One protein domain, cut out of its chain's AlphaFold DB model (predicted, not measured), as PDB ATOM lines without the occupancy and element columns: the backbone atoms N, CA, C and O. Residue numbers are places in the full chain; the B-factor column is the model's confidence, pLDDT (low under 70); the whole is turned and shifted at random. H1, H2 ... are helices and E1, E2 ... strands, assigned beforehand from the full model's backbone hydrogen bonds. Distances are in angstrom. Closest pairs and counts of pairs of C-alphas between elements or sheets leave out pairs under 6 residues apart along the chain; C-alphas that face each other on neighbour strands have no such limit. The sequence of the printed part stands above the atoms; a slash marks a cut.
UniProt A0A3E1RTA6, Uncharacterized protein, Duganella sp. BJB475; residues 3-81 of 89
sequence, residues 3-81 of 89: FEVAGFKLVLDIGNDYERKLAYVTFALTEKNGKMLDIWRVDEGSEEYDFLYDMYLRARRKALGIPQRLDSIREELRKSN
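This is residues 3 to 81 of the 89 residues of an uncharacterized protein of Duganella sp. BJB475 (UniProt A0A3E1RTA6). A twisted sheet of four strands has one helix, H1, crossing one of its faces, while the other face is bare. A second helix, H2, follows H1 and sticks out away from the sheet as an arm, with residues 68 to 81 standing free. The printed part has 79 residues with four named strands and two named helices in the order E1 E2 E3 E4 H1 H2; the sheet runs E1 E2 E3 E4, antiparallel throughout, and the class is mixed, helices and strands. It is only just loose, close to extended, with a radius of gyration of the C-alphas of 17.0 A, and it spans 53 by 34 by 20 A, the arm making the length.

The sheet is a meander, each strand the antiparallel neighbour of the one before, of E1, residues 3 to 5, E2, residues 8 to 17, E3, residues 22 to 31, and E4, residues 36 to 43. E2 and E3 form a hairpin at 161 degrees between their directions, with N 11 and O 28 at 2.8 A and N 24 and O 15 at 2.9 A, within hydrogen-bond range. E3 and E4 form a hairpin at 165 degrees, with N 27 and O 40 at 2.9 A. E1 and E2 form a hairpin at 137 degrees, with N 3 and O 10 at 2.8 A. E1 and E4 are the edge strands. H1, residues 49 to 63, is on the sheet at a height over the sheet of 7.9 A, and the two make two layers, a helix on one face of a sheet. H1 lies over E2 and only just over E3, on which 3 of its C-alphas fall, and runs across the strands at 67 degrees to E2 on the local plane. The closest C-alphas of E2 and H1 are those of Leu 12 and Tyr 56, 6.5 A apart. H2, residues 66 to 79, is not on the sheet. H1 and H2 are close but not clearly touching, their closest C-alphas being those of Arg 61 and Pro 67, 6.9 A apart; they run the same way at a steep tilt of 67 degrees, only just short of about perpendicular. In H1 and H2 every O i to N i+4 pair is within hydrogen-bond range.

E3 measures 29.4 A from first to last C-alpha, E2 27.8 A, E4 20.6 A and E1 6.5 A. H1 measures 21.0 A and H2 20.1 A. E1 begins at C-alpha 3, (5.039, 0.351, -41.569), H1 begins at C-alpha 49, (11.177, -2.921, -24.385), and H2 ends at C-alpha 79, (-28.541, -2.331, -24.596).

The two C-alphas farthest apart are those of Leu 37 and Asn 81, at 53.9 A. Without residues 68 to 81 the body spans 35 by 32 by 20 A. The printed part has no cut, and the five links between named elements are tight. The mean pLDDT of the printed part is 89.7, and no printed residue is under 70.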
ATOM      1  N   PHE A   3       5.298  -1.086 -41.445       80.06
ATOM      2  CA  PHE A   3       5.039   0.351 -41.569       80.06
ATOM      3  C   PHE A   3       5.962   0.952 -42.619       80.06
ATOM      4  O   PHE A   3       7.089   0.493 -42.762       80.06
ATOM      5  N   GLU A   4       5.534   2.007 -43.307       81.69
ATOM      6  CA  GLU A   4       6.413   2.776 -44.187       81.69
ATOM      7  C   GLU A   4       6.719   4.141 -43.563       81.69
ATOM      8  O   GLU A   4       5.801   4.882 -43.211       81.69
ATOM      9  N   VAL A   5       8.002   4.479 -43.423       76.06
ATOM     10  CA  VAL A   5       8.467   5.771 -42.899       76.06
ATOM     11  C   VAL A   5       9.666   6.237 -43.717       76.06
ATOM     12  O   VAL A   5      10.642   5.508 -43.858       76.06
ATOM     13  N   ALA A   6       9.598   7.455 -44.261       79.06
ATOM     14  CA  ALA A   6      10.700   8.100 -44.989       79.06
ATOM     15  C   ALA A   6      11.335   7.244 -46.108       79.06
ATOM     16  O   ALA A   6      12.527   7.347 -46.380       79.06
ATOM     17  N   GLY A   7      10.548   6.390 -46.770       79.06
ATOM     18  CA  GLY A   7      11.053   5.517 -47.831       79.06
ATOM     19  C   GLY A   7      11.586   4.160 -47.358       79.06
ATOM     20  O   GLY A   7      12.002   3.367 -48.197       79.06
ATOM     21  N   PHE A   8      11.527   3.873 -46.060       82.88
ATOM     22  CA  PHE A   8      11.882   2.584 -45.475       82.88
ATOM     23  C   PHE A   8      10.644   1.843 -44.997       82.88
ATOM     24  O   PHE A   8       9.655   2.448 -44.585       82.88
ATOM     25  N   LYS A   9      10.725   0.518 -45.017       85.50
ATOM     26  CA  LYS A   9       9.735  -0.379 -44.453       85.50
ATOM     27  C   LYS A   9      10.250  -0.913 -43.118       85.50
ATOM     28  O   LYS A   9      11.286  -1.565 -43.043       85.50
ATOM     29  N   LEU A  10       9.509  -0.621 -42.064       84.94
ATOM     30  CA  LEU A  10       9.768  -1.036 -40.695       84.94
ATOM     31  C   LEU A  10       8.920  -2.246 -40.357       84.94
ATOM     32  O   LEU A  10       7.702  -2.190 -40.503       84.94
ATOM     33  N   VAL A  11       9.544  -3.321 -39.887       86.94
ATOM     34  CA  VAL A  11       8.849  -4.532 -39.453       86.94
ATOM     35  C   VAL A  11       9.045  -4.718 -37.955       86.94
ATOM     36  O   VAL A  11      10.168  -4.887 -37.499       86.94
ATOM     37  N   LEU A  12       7.947  -4.698 -37.200       88.81
ATOM     38  CA  LEU A  12       7.929  -5.034 -35.776       88.81
ATOM     39  C   LEU A  12       7.279  -6.390 -35.553       88.81
ATOM     40  O   LEU A  12       6.157  -6.615 -36.024       88.81
ATOM     41  N   ASP A  13       7.936  -7.252 -34.793       90.94
ATOM     42  CA  ASP A  13       7.371  -8.525 -34.362       90.94
ATOM     43  C   ASP A  13       7.674  -8.808 -32.893       90.94
ATOM     44  O   ASP A  13       8.528  -8.162 -32.291       90.94
ATOM     45  N   ILE A  14       6.943  -9.749 -32.304       93.25
ATOM     46  CA  ILE A  14       7.154 -10.178 -30.921       93.25
ATOM     47  C   ILE A  14       7.358 -11.683 -30.867       93.25
ATOM     48  O   ILE A  14       6.778 -12.435 -31.650       93.25
ATOM     49  N   GLY A  15       8.146 -12.132 -29.904       92.69
ATOM     50  CA  GLY A  15       8.350 -13.548 -29.664       92.69
ATOM     51  C   GLY A  15       8.637 -13.840 -28.204       92.69
ATOM     52  O   GLY A  15       8.736 -12.940 -27.374       92.69
ATOM     53  N   ASN A  16       8.747 -15.131 -27.913       93.06
ATOM     54  CA  ASN A  16       9.167 -15.628 -26.615       93.06
ATOM     55  C   ASN A  16      10.371 -16.534 -26.816       93.06
ATOM     56  O   ASN A  16      10.354 -17.435 -27.656       93.06
ATOM     57  N   ASP A  17      11.409 -16.292 -26.035       90.69
ATOM     58  CA  ASP A  17      12.576 -17.143 -25.935       90.69
ATOM     59  C   ASP A  17      12.336 -18.161 -24.828       90.69
ATOM     60  O   ASP A  17      12.400 -17.845 -23.639       90.69
ATOM     61  N   TYR A  18      11.994 -19.386 -25.222       88.88
ATOM     62  CA  TYR A  18      11.636 -20.443 -24.278       88.88
ATOM     63  C   TYR A  18      12.809 -20.879 -23.396       88.88
ATOM     64  O   TYR A  18      12.584 -21.298 -22.261       88.88
ATOM     65  N   GLU A  19      14.044 -20.772 -23.888       90.38
ATOM     66  CA  GLU A  19      15.237 -21.157 -23.132       90.38
ATOM     67  C   GLU A  19      15.550 -20.120 -22.057       90.38
ATOM     68  O   GLU A  19      15.777 -20.467 -20.896       90.38
ATOM     69  N   ARG A  20      15.502 -18.836 -22.427       87.69
ATOM     70  CA  ARG A  20      15.748 -17.723 -21.499       87.69
ATOM     71  C   ARG A  20      14.539 -17.376 -20.638       87.69
ATOM     72  O   ARG A  20      14.700 -16.702 -19.628       87.69
ATOM     73  N   LYS A  21      13.351 -17.855 -21.020       92.44
ATOM     74  CA  LYS A  21      12.049 -17.493 -20.437       92.44
ATOM     75  C   LYS A  21      11.793 -15.984 -20.485       92.44
ATOM     76  O   LYS A  21      11.293 -15.420 -19.518       92.44
ATOM     77  N   LEU A  22      12.149 -15.352 -21.602       93.56
ATOM     78  CA  LEU A  22      11.989 -13.912 -21.809       93.56
ATOM     79  C   LEU A  22      11.157 -13.649 -23.055       93.56
ATOM     80  O   LEU A  22      11.383 -14.269 -24.099       93.56
ATOM     81  N   ALA A  23      10.227 -12.704 -22.965       94.12
ATOM     82  CA  ALA A  23       9.639 -12.132 -24.161       94.12
ATOM     83  C   ALA A  23      10.662 -11.226 -24.869       94.12
ATOM     84  O   ALA A  23      11.633 -10.756 -24.278       94.12
ATOM     85  N   TYR A  24      10.458 -10.978 -26.157       95.00
ATOM     86  CA  TYR A  24      11.267 -10.028 -26.913       95.00
ATOM     87  C   TYR A  24      10.445  -9.352 -28.009       95.00
ATOM     88  O   TYR A  24       9.448  -9.896 -28.494       95.00
ATOM     89  N   VAL A  25      10.900  -8.175 -28.426       93.94
ATOM     90  CA  VAL A  25      10.438  -7.484 -29.632       93.94
ATOM     91  C   VAL A  25      11.576  -7.485 -30.644       93.94
ATOM     92  O   VAL A  25      12.719  -7.189 -30.302       93.94
ATOM     93  N   THR A  26      11.289  -7.825 -31.897       93.25
ATOM     94  CA  THR A  26      12.221  -7.621 -33.007       93.25
ATOM     95  C   THR A  26      11.807  -6.423 -33.828       93.25
ATOM     96  O   THR A  26      10.624  -6.148 -34.044       93.25
ATOM     97  N   PHE A  27      12.818  -5.721 -34.312       90.44
ATOM     98  CA  PHE A  27      12.662  -4.601 -35.209       90.44
ATOM     99  C   PHE A  27      13.569  -4.827 -36.408       90.44
ATOM    100  O   PHE A  27      14.773  -5.006 -36.243       90.44
ATOM    101  N   ALA A  28      12.994  -4.837 -37.605       90.44
ATOM    102  CA  ALA A  28      13.745  -4.918 -38.845       90.44
ATOM    103  C   ALA A  28      13.509  -3.662 -39.680       90.44
ATOM    104  O   ALA A  28      12.368  -3.277 -39.955       90.44
ATOM    105  N   LEU A  29      14.601  -3.041 -40.110       89.88
ATOM    106  CA  LEU A  29      14.593  -1.949 -41.069       89.88
ATOM    107  C   LEU A  29      14.862  -2.534 -42.452       89.88
ATOM    108  O   LEU A  29      15.888  -3.171 -42.689       89.88
ATOM    109  N   THR A  30      13.943  -2.312 -43.378       90.94
ATOM    110  CA  THR A  30      14.032  -2.815 -44.749       90.94
ATOM    111  C   THR A  30      13.894  -1.665 -45.742       90.94
ATOM    112  O   THR A  30      13.148  -0.712 -45.520       90.94
ATOM    113  N   GLU A  31      14.622  -1.719 -46.850       89.25
ATOM    114  CA  GLU A  31      14.356  -0.875 -48.013       89.25
ATOM    115  C   GLU A  31      13.016  -1.268 -48.659       89.25
ATOM    116  O   GLU A  31      12.522  -2.387 -48.498       89.25
ATOM    117  N   LYS A  32      12.440  -0.375 -49.471       84.38
ATOM    118  CA  LYS A  32      11.203  -0.654 -50.231       84.38
ATOM    119  C   LYS A  32      11.272  -1.876 -51.140       84.38
ATOM    120  O   LYS A  32      10.255  -2.512 -51.386       84.38
ATOM    121  N   ASN A  33      12.459  -2.192 -51.647       85.94
ATOM    122  CA  ASN A  33      12.701  -3.365 -52.487       85.94
ATOM    123  C   ASN A  33      12.737  -4.683 -51.679       85.94
ATOM    124  O   ASN A  33      12.957  -5.741 -52.262       85.94
ATOM    125  N   GLY A  34      12.545  -4.629 -50.354       83.81
ATOM    126  CA  GLY A  34      12.579  -5.781 -49.455       83.81
ATOM    127  C   GLY A  34      13.970  -6.136 -48.925       83.81
ATOM    128  O   GLY A  34      14.088  -7.074 -48.138       83.81
ATOM    129  N   LYS A  35      15.027  -5.405 -49.302       88.50
ATOM    130  CA  LYS A  35      16.373  -5.608 -48.760       88.50
ATOM    131  C   LYS A  35      16.403  -5.207 -47.287       88.50
ATOM    132  O   LYS A  35      16.161  -4.051 -46.947       88.50
ATOM    133  N   MET A  36      16.733  -6.151 -46.413       91.06
ATOM    134  CA  MET A  36      16.955  -5.871 -44.996       91.06
ATOM    135  C   MET A  36      18.254  -5.086 -44.817       91.06
ATOM    136  O   MET A  36      19.302  -5.494 -45.318       91.06
ATOM    137  N   LEU A  37      18.158  -3.941 -44.148       91.56
ATOM    138  CA  LEU A  37      19.298  -3.096 -43.804       91.56
ATOM    139  C   LEU A  37      19.845  -3.455 -42.433       91.56
ATOM    140  O   LEU A  37      21.057  -3.532 -42.271       91.56
ATOM    141  N   ASP A  38      18.948  -3.673 -41.474       92.12
ATOM    142  CA  ASP A  38      19.317  -3.988 -40.104       92.12
ATOM    143  C   ASP A  38      18.186  -4.739 -39.392       92.12
ATOM    144  O   ASP A  38      17.011  -4.626 -39.769       92.12
ATOM    145  N   ILE A  39      18.551  -5.502 -38.367       91.94
ATOM    146  CA  ILE A  39      17.626  -6.167 -37.460       91.94
ATOM    147  C   ILE A  39      18.209  -6.195 -36.054       91.94
ATOM    148  O   ILE A  39      19.335  -6.636 -35.835       91.94
ATOM    149  N   TRP A  40      17.400  -5.800 -35.081       92.12
ATOM    150  CA  TRP A  40      17.757  -5.938 -33.679       92.12
ATOM    151  C   TRP A  40      16.617  -6.539 -32.874       92.12
ATOM    152  O   TRP A  40      15.435  -6.474 -33.228       92.12
ATOM    153  N   ARG A  41      17.020  -7.173 -31.777       94.00
ATOM    154  CA  ARG A  41      16.151  -7.816 -30.804       94.00
ATOM    155  C   ARG A  41      16.284  -7.068 -29.486       94.00
ATOM    156  O   ARG A  41      17.398  -6.849 -29.020       94.00
ATOM    157  N   VAL A  42      15.150  -6.706 -28.905       94.25
ATOM    158  CA  VAL A  42      15.055  -6.077 -27.588       94.25
ATOM    159  C   VAL A  42      14.365  -7.069 -26.666       94.25
ATOM    160  O   VAL A  42      13.197  -7.400 -26.872       94.25
ATOM    161  N   ASP A  43      15.116  -7.587 -25.700       95.62
ATOM    162  CA  ASP A  43      14.610  -8.526 -24.703       95.62
ATOM    163  C   ASP A  43      13.790  -7.791 -23.629       95.62
ATOM    164  O   ASP A  43      14.017  -6.616 -23.332       95.62
ATOM    165  N   GLU A  44      12.820  -8.493 -23.052       94.25
ATOM    166  CA  GLU A  44      12.051  -8.037 -21.897       94.25
ATOM    167  C   GLU A  44      12.982  -7.678 -20.729       94.25
ATOM    168  O   GLU A  44      13.891  -8.435 -20.381       94.25
ATOM    169  N   GLY A  45      12.756  -6.504 -20.134       93.19
ATOM    170  CA  GLY A  45      13.609  -5.932 -19.088       93.19
ATOM    171  C   GLY A  45      14.646  -4.919 -19.586       93.19
ATOM    172  O   GLY A  45      15.229  -4.216 -18.763       93.19
ATOM    173  N   SER A  46      14.852  -4.793 -20.902       94.38
ATOM    174  CA  SER A  46      15.593  -3.663 -21.480       94.38
ATOM    175  C   SER A  46      14.793  -2.359 -21.386       94.38
ATOM    176  O   SER A  46      13.563  -2.378 -21.421       94.38
ATOM    177  N   GLU A  47      15.490  -1.219 -21.327       95.19
ATOM    178  CA  GLU A  47      14.890   0.118 -21.173       95.19
ATOM    179  C   GLU A  47      13.857   0.435 -22.268       95.19
ATOM    180  O   GLU A  47      12.812   1.028 -22.009       95.19
ATOM    181  N   GLU A  48      14.111  -0.010 -23.498       92.31
ATOM    182  CA  GLU A  48      13.283   0.293 -24.663       92.31
ATOM    183  C   GLU A  48      12.135  -0.703 -24.878       92.31
ATOM    184  O   GLU A  48      11.275  -0.472 -25.737       92.31
ATOM    185  N   TYR A  49      12.103  -1.815 -24.133       93.75
ATOM    186  CA  TYR A  49      11.177  -2.921 -24.385       93.75
ATOM    187  C   TYR A  49       9.715  -2.483 -24.280       93.75
ATOM    188  O   TYR A  49       8.951  -2.668 -25.230       93.75
ATOM    189  N   ASP A  50       9.335  -1.858 -23.163       93.62
ATOM    190  CA  ASP A  50       7.941  -1.492 -22.877       93.62
ATOM    191  C   ASP A  50       7.373  -0.549 -23.940       93.62
ATOM    192  O   ASP A  50       6.241  -0.715 -24.406       93.62
ATOM    193  N   PHE A  51       8.185   0.416 -24.374       92.69
ATOM    194  CA  PHE A  51       7.811   1.356 -25.423       92.69
ATOM    195  C   PHE A  51       7.566   0.644 -26.761       92.69
ATOM    196  O   PHE A  51       6.532   0.853 -27.404       92.69
ATOM    197  N   LEU A  52       8.495  -0.218 -27.181       90.88
ATOM    198  CA  LEU A  52       8.388  -0.941 -28.450       90.88
ATOM    199  C   LEU A  52       7.234  -1.946 -28.436       90.88
ATOM    200  O   LEU A  52       6.516  -2.090 -29.433       90.88
ATOM    201  N   TYR A  53       7.020  -2.601 -27.299       92.62
ATOM    202  CA  TYR A  53       5.923  -3.531 -27.095       92.62
ATOM    203  C   TYR A  53       4.559  -2.822 -27.157       92.62
ATOM    204  O   TYR A  53       3.672  -3.270 -27.891       92.62
ATOM    205  N   ASP A  54       4.393  -1.675 -26.485       92.56
ATOM    206  CA  ASP A  54       3.161  -0.872 -26.566       92.56
ATOM    207  C   ASP A  54       2.905  -0.375 -27.998       92.56
ATOM    208  O   ASP A  54       1.787  -0.481 -28.518       92.56
ATOM    209  N   MET A  55       3.950   0.089 -28.690       90.06
ATOM    210  CA  MET A  55       3.849   0.500 -30.092       90.06
ATOM    211  C   MET A  55       3.349  -0.650 -30.984       90.06
ATOM    212  O   MET A  55       2.406  -0.460 -31.763       90.06
ATOM    213  N   TYR A  56       3.919  -1.853 -30.839       90.69
ATOM    214  CA  TYR A  56       3.461  -3.051 -31.548       90.69
ATOM    215  C   TYR A  56       1.989  -3.364 -31.239       90.69
ATOM    216  O   TYR A  56       1.189  -3.564 -32.159       90.69
ATOM    217  N   LEU A  57       1.600  -3.372 -29.958       92.06
ATOM    218  CA  LEU A  57       0.239  -3.707 -29.542       92.06
ATOM    219  C   LEU A  57      -0.796  -2.728 -30.093       92.06
ATOM    220  O   LEU A  57      -1.827  -3.157 -30.620       92.06
ATOM    221  N   ARG A  58      -0.541  -1.419 -30.006       90.75
ATOM    222  CA  ARG A  58      -1.450  -0.391 -30.537       90.75
ATOM    223  C   ARG A  58      -1.662  -0.561 -32.026       90.75
ATOM    224  O   ARG A  58      -2.801  -0.553 -32.503       90.75
ATOM    225  N   ALA A  59      -0.575  -0.751 -32.757       87.12
ATOM    226  CA  ALA A  59      -0.639  -0.893 -34.192       87.12
ATOM    227  C   ALA A  59      -1.336  -2.205 -34.599       87.12
ATOM    228  O   ALA A  59      -2.215  -2.184 -35.463       87.12
ATOM    229  N   ARG A  60      -1.080  -3.319 -33.891       89.56
ATOM    230  CA  ARG A  60      -1.808  -4.595 -34.046       89.56
ATOM    231  C   ARG A  60      -3.297  -4.455 -33.797       89.56
ATOM    232  O   ARG A  60      -4.095  -4.903 -34.618       89.56
ATOM    233  N   ARG A  61      -3.690  -3.793 -32.710       92.75
ATOM    234  CA  ARG A  61      -5.102  -3.536 -32.401       92.75
ATOM    235  C   ARG A  61      -5.773  -2.712 -33.493       92.75
ATOM    236  O   ARG A  61      -6.894  -3.036 -33.876       92.75
ATOM    237  N   LYS A  62      -5.091  -1.685 -34.009       89.44
ATOM    238  CA  LYS A  62      -5.597  -0.851 -35.105       89.44
ATOM    239  C   LYS A  62      -5.766  -1.654 -36.396       89.44
ATOM    240  O   LYS A  62      -6.840  -1.605 -36.984       89.44
ATOM    241  N   ALA A  63      -4.756  -2.426 -36.799       86.19
ATOM    242  CA  ALA A  63      -4.803  -3.251 -38.009       86.19
ATOM    243  C   ALA A  63      -5.908  -4.321 -37.956       86.19
ATOM    244  O   ALA A  63      -6.541  -4.611 -38.963       86.19
ATOM    245  N   LEU A  64      -6.171  -4.877 -36.771       90.00
ATOM    246  CA  LEU A  64      -7.227  -5.868 -36.553       90.00
ATOM    247  C   LEU A  64      -8.619  -5.254 -36.307       90.00
ATOM    248  O   LEU A  64      -9.574  -5.990 -36.054       90.00
ATOM    249  N   GLY A  65      -8.750  -3.923 -36.340       92.50
ATOM    250  CA  GLY A  65     -10.018  -3.232 -36.082       92.50
ATOM    251  C   GLY A  65     -10.583  -3.486 -34.678       92.50
ATOM    252  O   GLY A  65     -11.797  -3.482 -34.473       92.50
ATOM    253  N   ILE A  66      -9.713  -3.772 -33.703       94.19
ATOM    254  CA  ILE A  66     -10.116  -4.088 -32.327       94.19
ATOM    255  C   ILE A  66     -10.858  -2.922 -31.661       94.19
ATOM    256  O   ILE A  66     -11.862  -3.204 -31.011       94.19
ATOM    257  N   PRO A  67     -10.445  -1.642 -31.801       92.81
ATOM    258  CA  PRO A  67     -11.195  -0.525 -31.225       92.81
ATOM    259  C   PRO A  67     -12.666  -0.512 -31.659       92.81
ATOM    260  O   PRO A  67     -13.544  -0.509 -30.806       92.81
ATOM    261  N   GLN A  68     -12.934  -0.648 -32.960       92.62
ATOM    262  CA  GLN A  68     -14.297  -0.651 -33.500       92.62
ATOM    263  C   GLN A  68     -15.113  -1.835 -32.975       92.62
ATOM    264  O   GLN A  68     -16.275  -1.682 -32.613       92.62
ATOM    265  N   ARG A  69     -14.501  -3.026 -32.890       93.94
ATOM    266  CA  ARG A  69     -15.159  -4.209 -32.314       93.94
ATOM    267  C   ARG A  69     -15.500  -4.008 -30.837       93.94
ATOM    268  O   ARG A  69     -16.573  -4.419 -30.410       93.94
ATOM    269  N   LEU A  70     -14.604  -3.391 -30.064       92.06
ATOM    270  CA  LEU A  70     -14.844  -3.092 -28.652       92.06
ATOM    271  C   LEU A  70     -15.962  -2.066 -28.470       92.06
ATOM    272  O   LEU A  70     -16.771  -2.231 -27.560       92.06
ATOM    273  N   ASP A  71     -16.035  -1.056 -29.335       92.56
ATOM    274  CA  ASP A  71     -17.117  -0.072 -29.307       92.56
ATOM    275  C   ASP A  71     -18.471  -0.742 -29.580       92.56
ATOM    276  O   ASP A  71     -19.402  -0.575 -28.794       92.56
ATOM    277  N   SER A  72     -18.562  -1.606 -30.597       91.69
ATOM    278  CA  SER A  72     -19.783  -2.382 -30.859       91.69
ATOM    279  C   SER A  72     -20.183  -3.274 -29.680       91.69
ATOM    280  O   SER A  72     -21.355  -3.324 -29.320       91.69
ATOM    281  N   ILE A  73     -19.223  -3.960 -29.045       91.69
ATOM    282  CA  ILE A  73     -19.494  -4.795 -27.862       91.69
ATOM    283  C   ILE A  73     -20.015  -3.941 -26.699       91.69
ATOM    284  O   ILE A  73     -20.957  -4.347 -26.024       91.69
ATOM    285  N   ARG A  74     -19.435  -2.759 -26.460       88.81
ATOM    286  CA  ARG A  74     -19.907  -1.849 -25.404       88.81
ATOM    287  C   ARG A  74     -21.342  -1.402 -25.638       88.81
ATOM    288  O   ARG A  74     -22.115  -1.377 -24.685       88.81
ATOM    289  N   GLU A  75     -21.710  -1.091 -26.876       89.25
ATOM    290  CA  GLU A  75     -23.088  -0.728 -27.213       89.25
ATOM    291  C   GLU A  75     -24.067  -1.884 -26.965       89.25
ATOM    292  O   GLU A  75     -25.127  -1.680 -26.378       89.25
ATOM    293  N   GLU A  76     -23.700  -3.116 -27.319       89.62
ATOM    294  CA  GLU A  76     -24.524  -4.297 -27.023       89.62
ATOM    295  C   GLU A  76     -24.646  -4.561 -25.512       89.62
ATOM    296  O   GLU A  76     -25.727  -4.876 -25.005       89.62
ATOM    297  N   LEU A  77     -23.571  -4.355 -24.748       87.25
ATOM    298  CA  LEU A  77     -23.606  -4.470 -23.289       87.25
ATOM    299  C   LEU A  77     -24.476  -3.387 -22.629       87.25
ATOM    300  O   LEU A  77     -25.166  -3.670 -21.650       87.25
ATOM    301  N   ARG A  78     -24.495  -2.165 -23.179       84.06
ATOM    302  CA  ARG A  78     -25.397  -1.086 -22.740       84.06
ATOM    303  C   ARG A  78     -26.859  -1.429 -23.015       84.06
ATOM    304  O   ARG A  78     -27.689  -1.309 -22.119       84.06
ATOM    305  N   LYS A  79     -27.175  -1.913 -24.220       84.25
ATOM    306  CA  LYS A  79     -28.541  -2.331 -24.596       84.25
ATOM    307  C   LYS A  79     -29.056  -3.503 -23.765       84.25
ATOM    308  O   LYS A  79     -30.247  -3.574 -23.481       84.25
ATOM    309  N   SER A  80     -28.172  -4.422 -23.382       79.75
ATOM    310  CA  SER A  80     -28.526  -5.606 -22.590       79.75
ATOM    311  C   SER A  80     -28.668  -5.338 -21.085       79.75
ATOM    312  O   SER A  80     -28.952  -6.270 -20.340       79.75
ATOM    313  N   ASN A  81     -28.514  -4.087 -20.623       70.25
ATOM    314  CA  ASN A  81     -28.632  -3.681 -19.212       70.25
ATOM    315  C   ASN A  81     -27.669  -4.401 -18.239       70.25
ATOM    316  O   ASN A  81     -27.808  -4.266 -17.024       70.25
TER     317      ASN A  81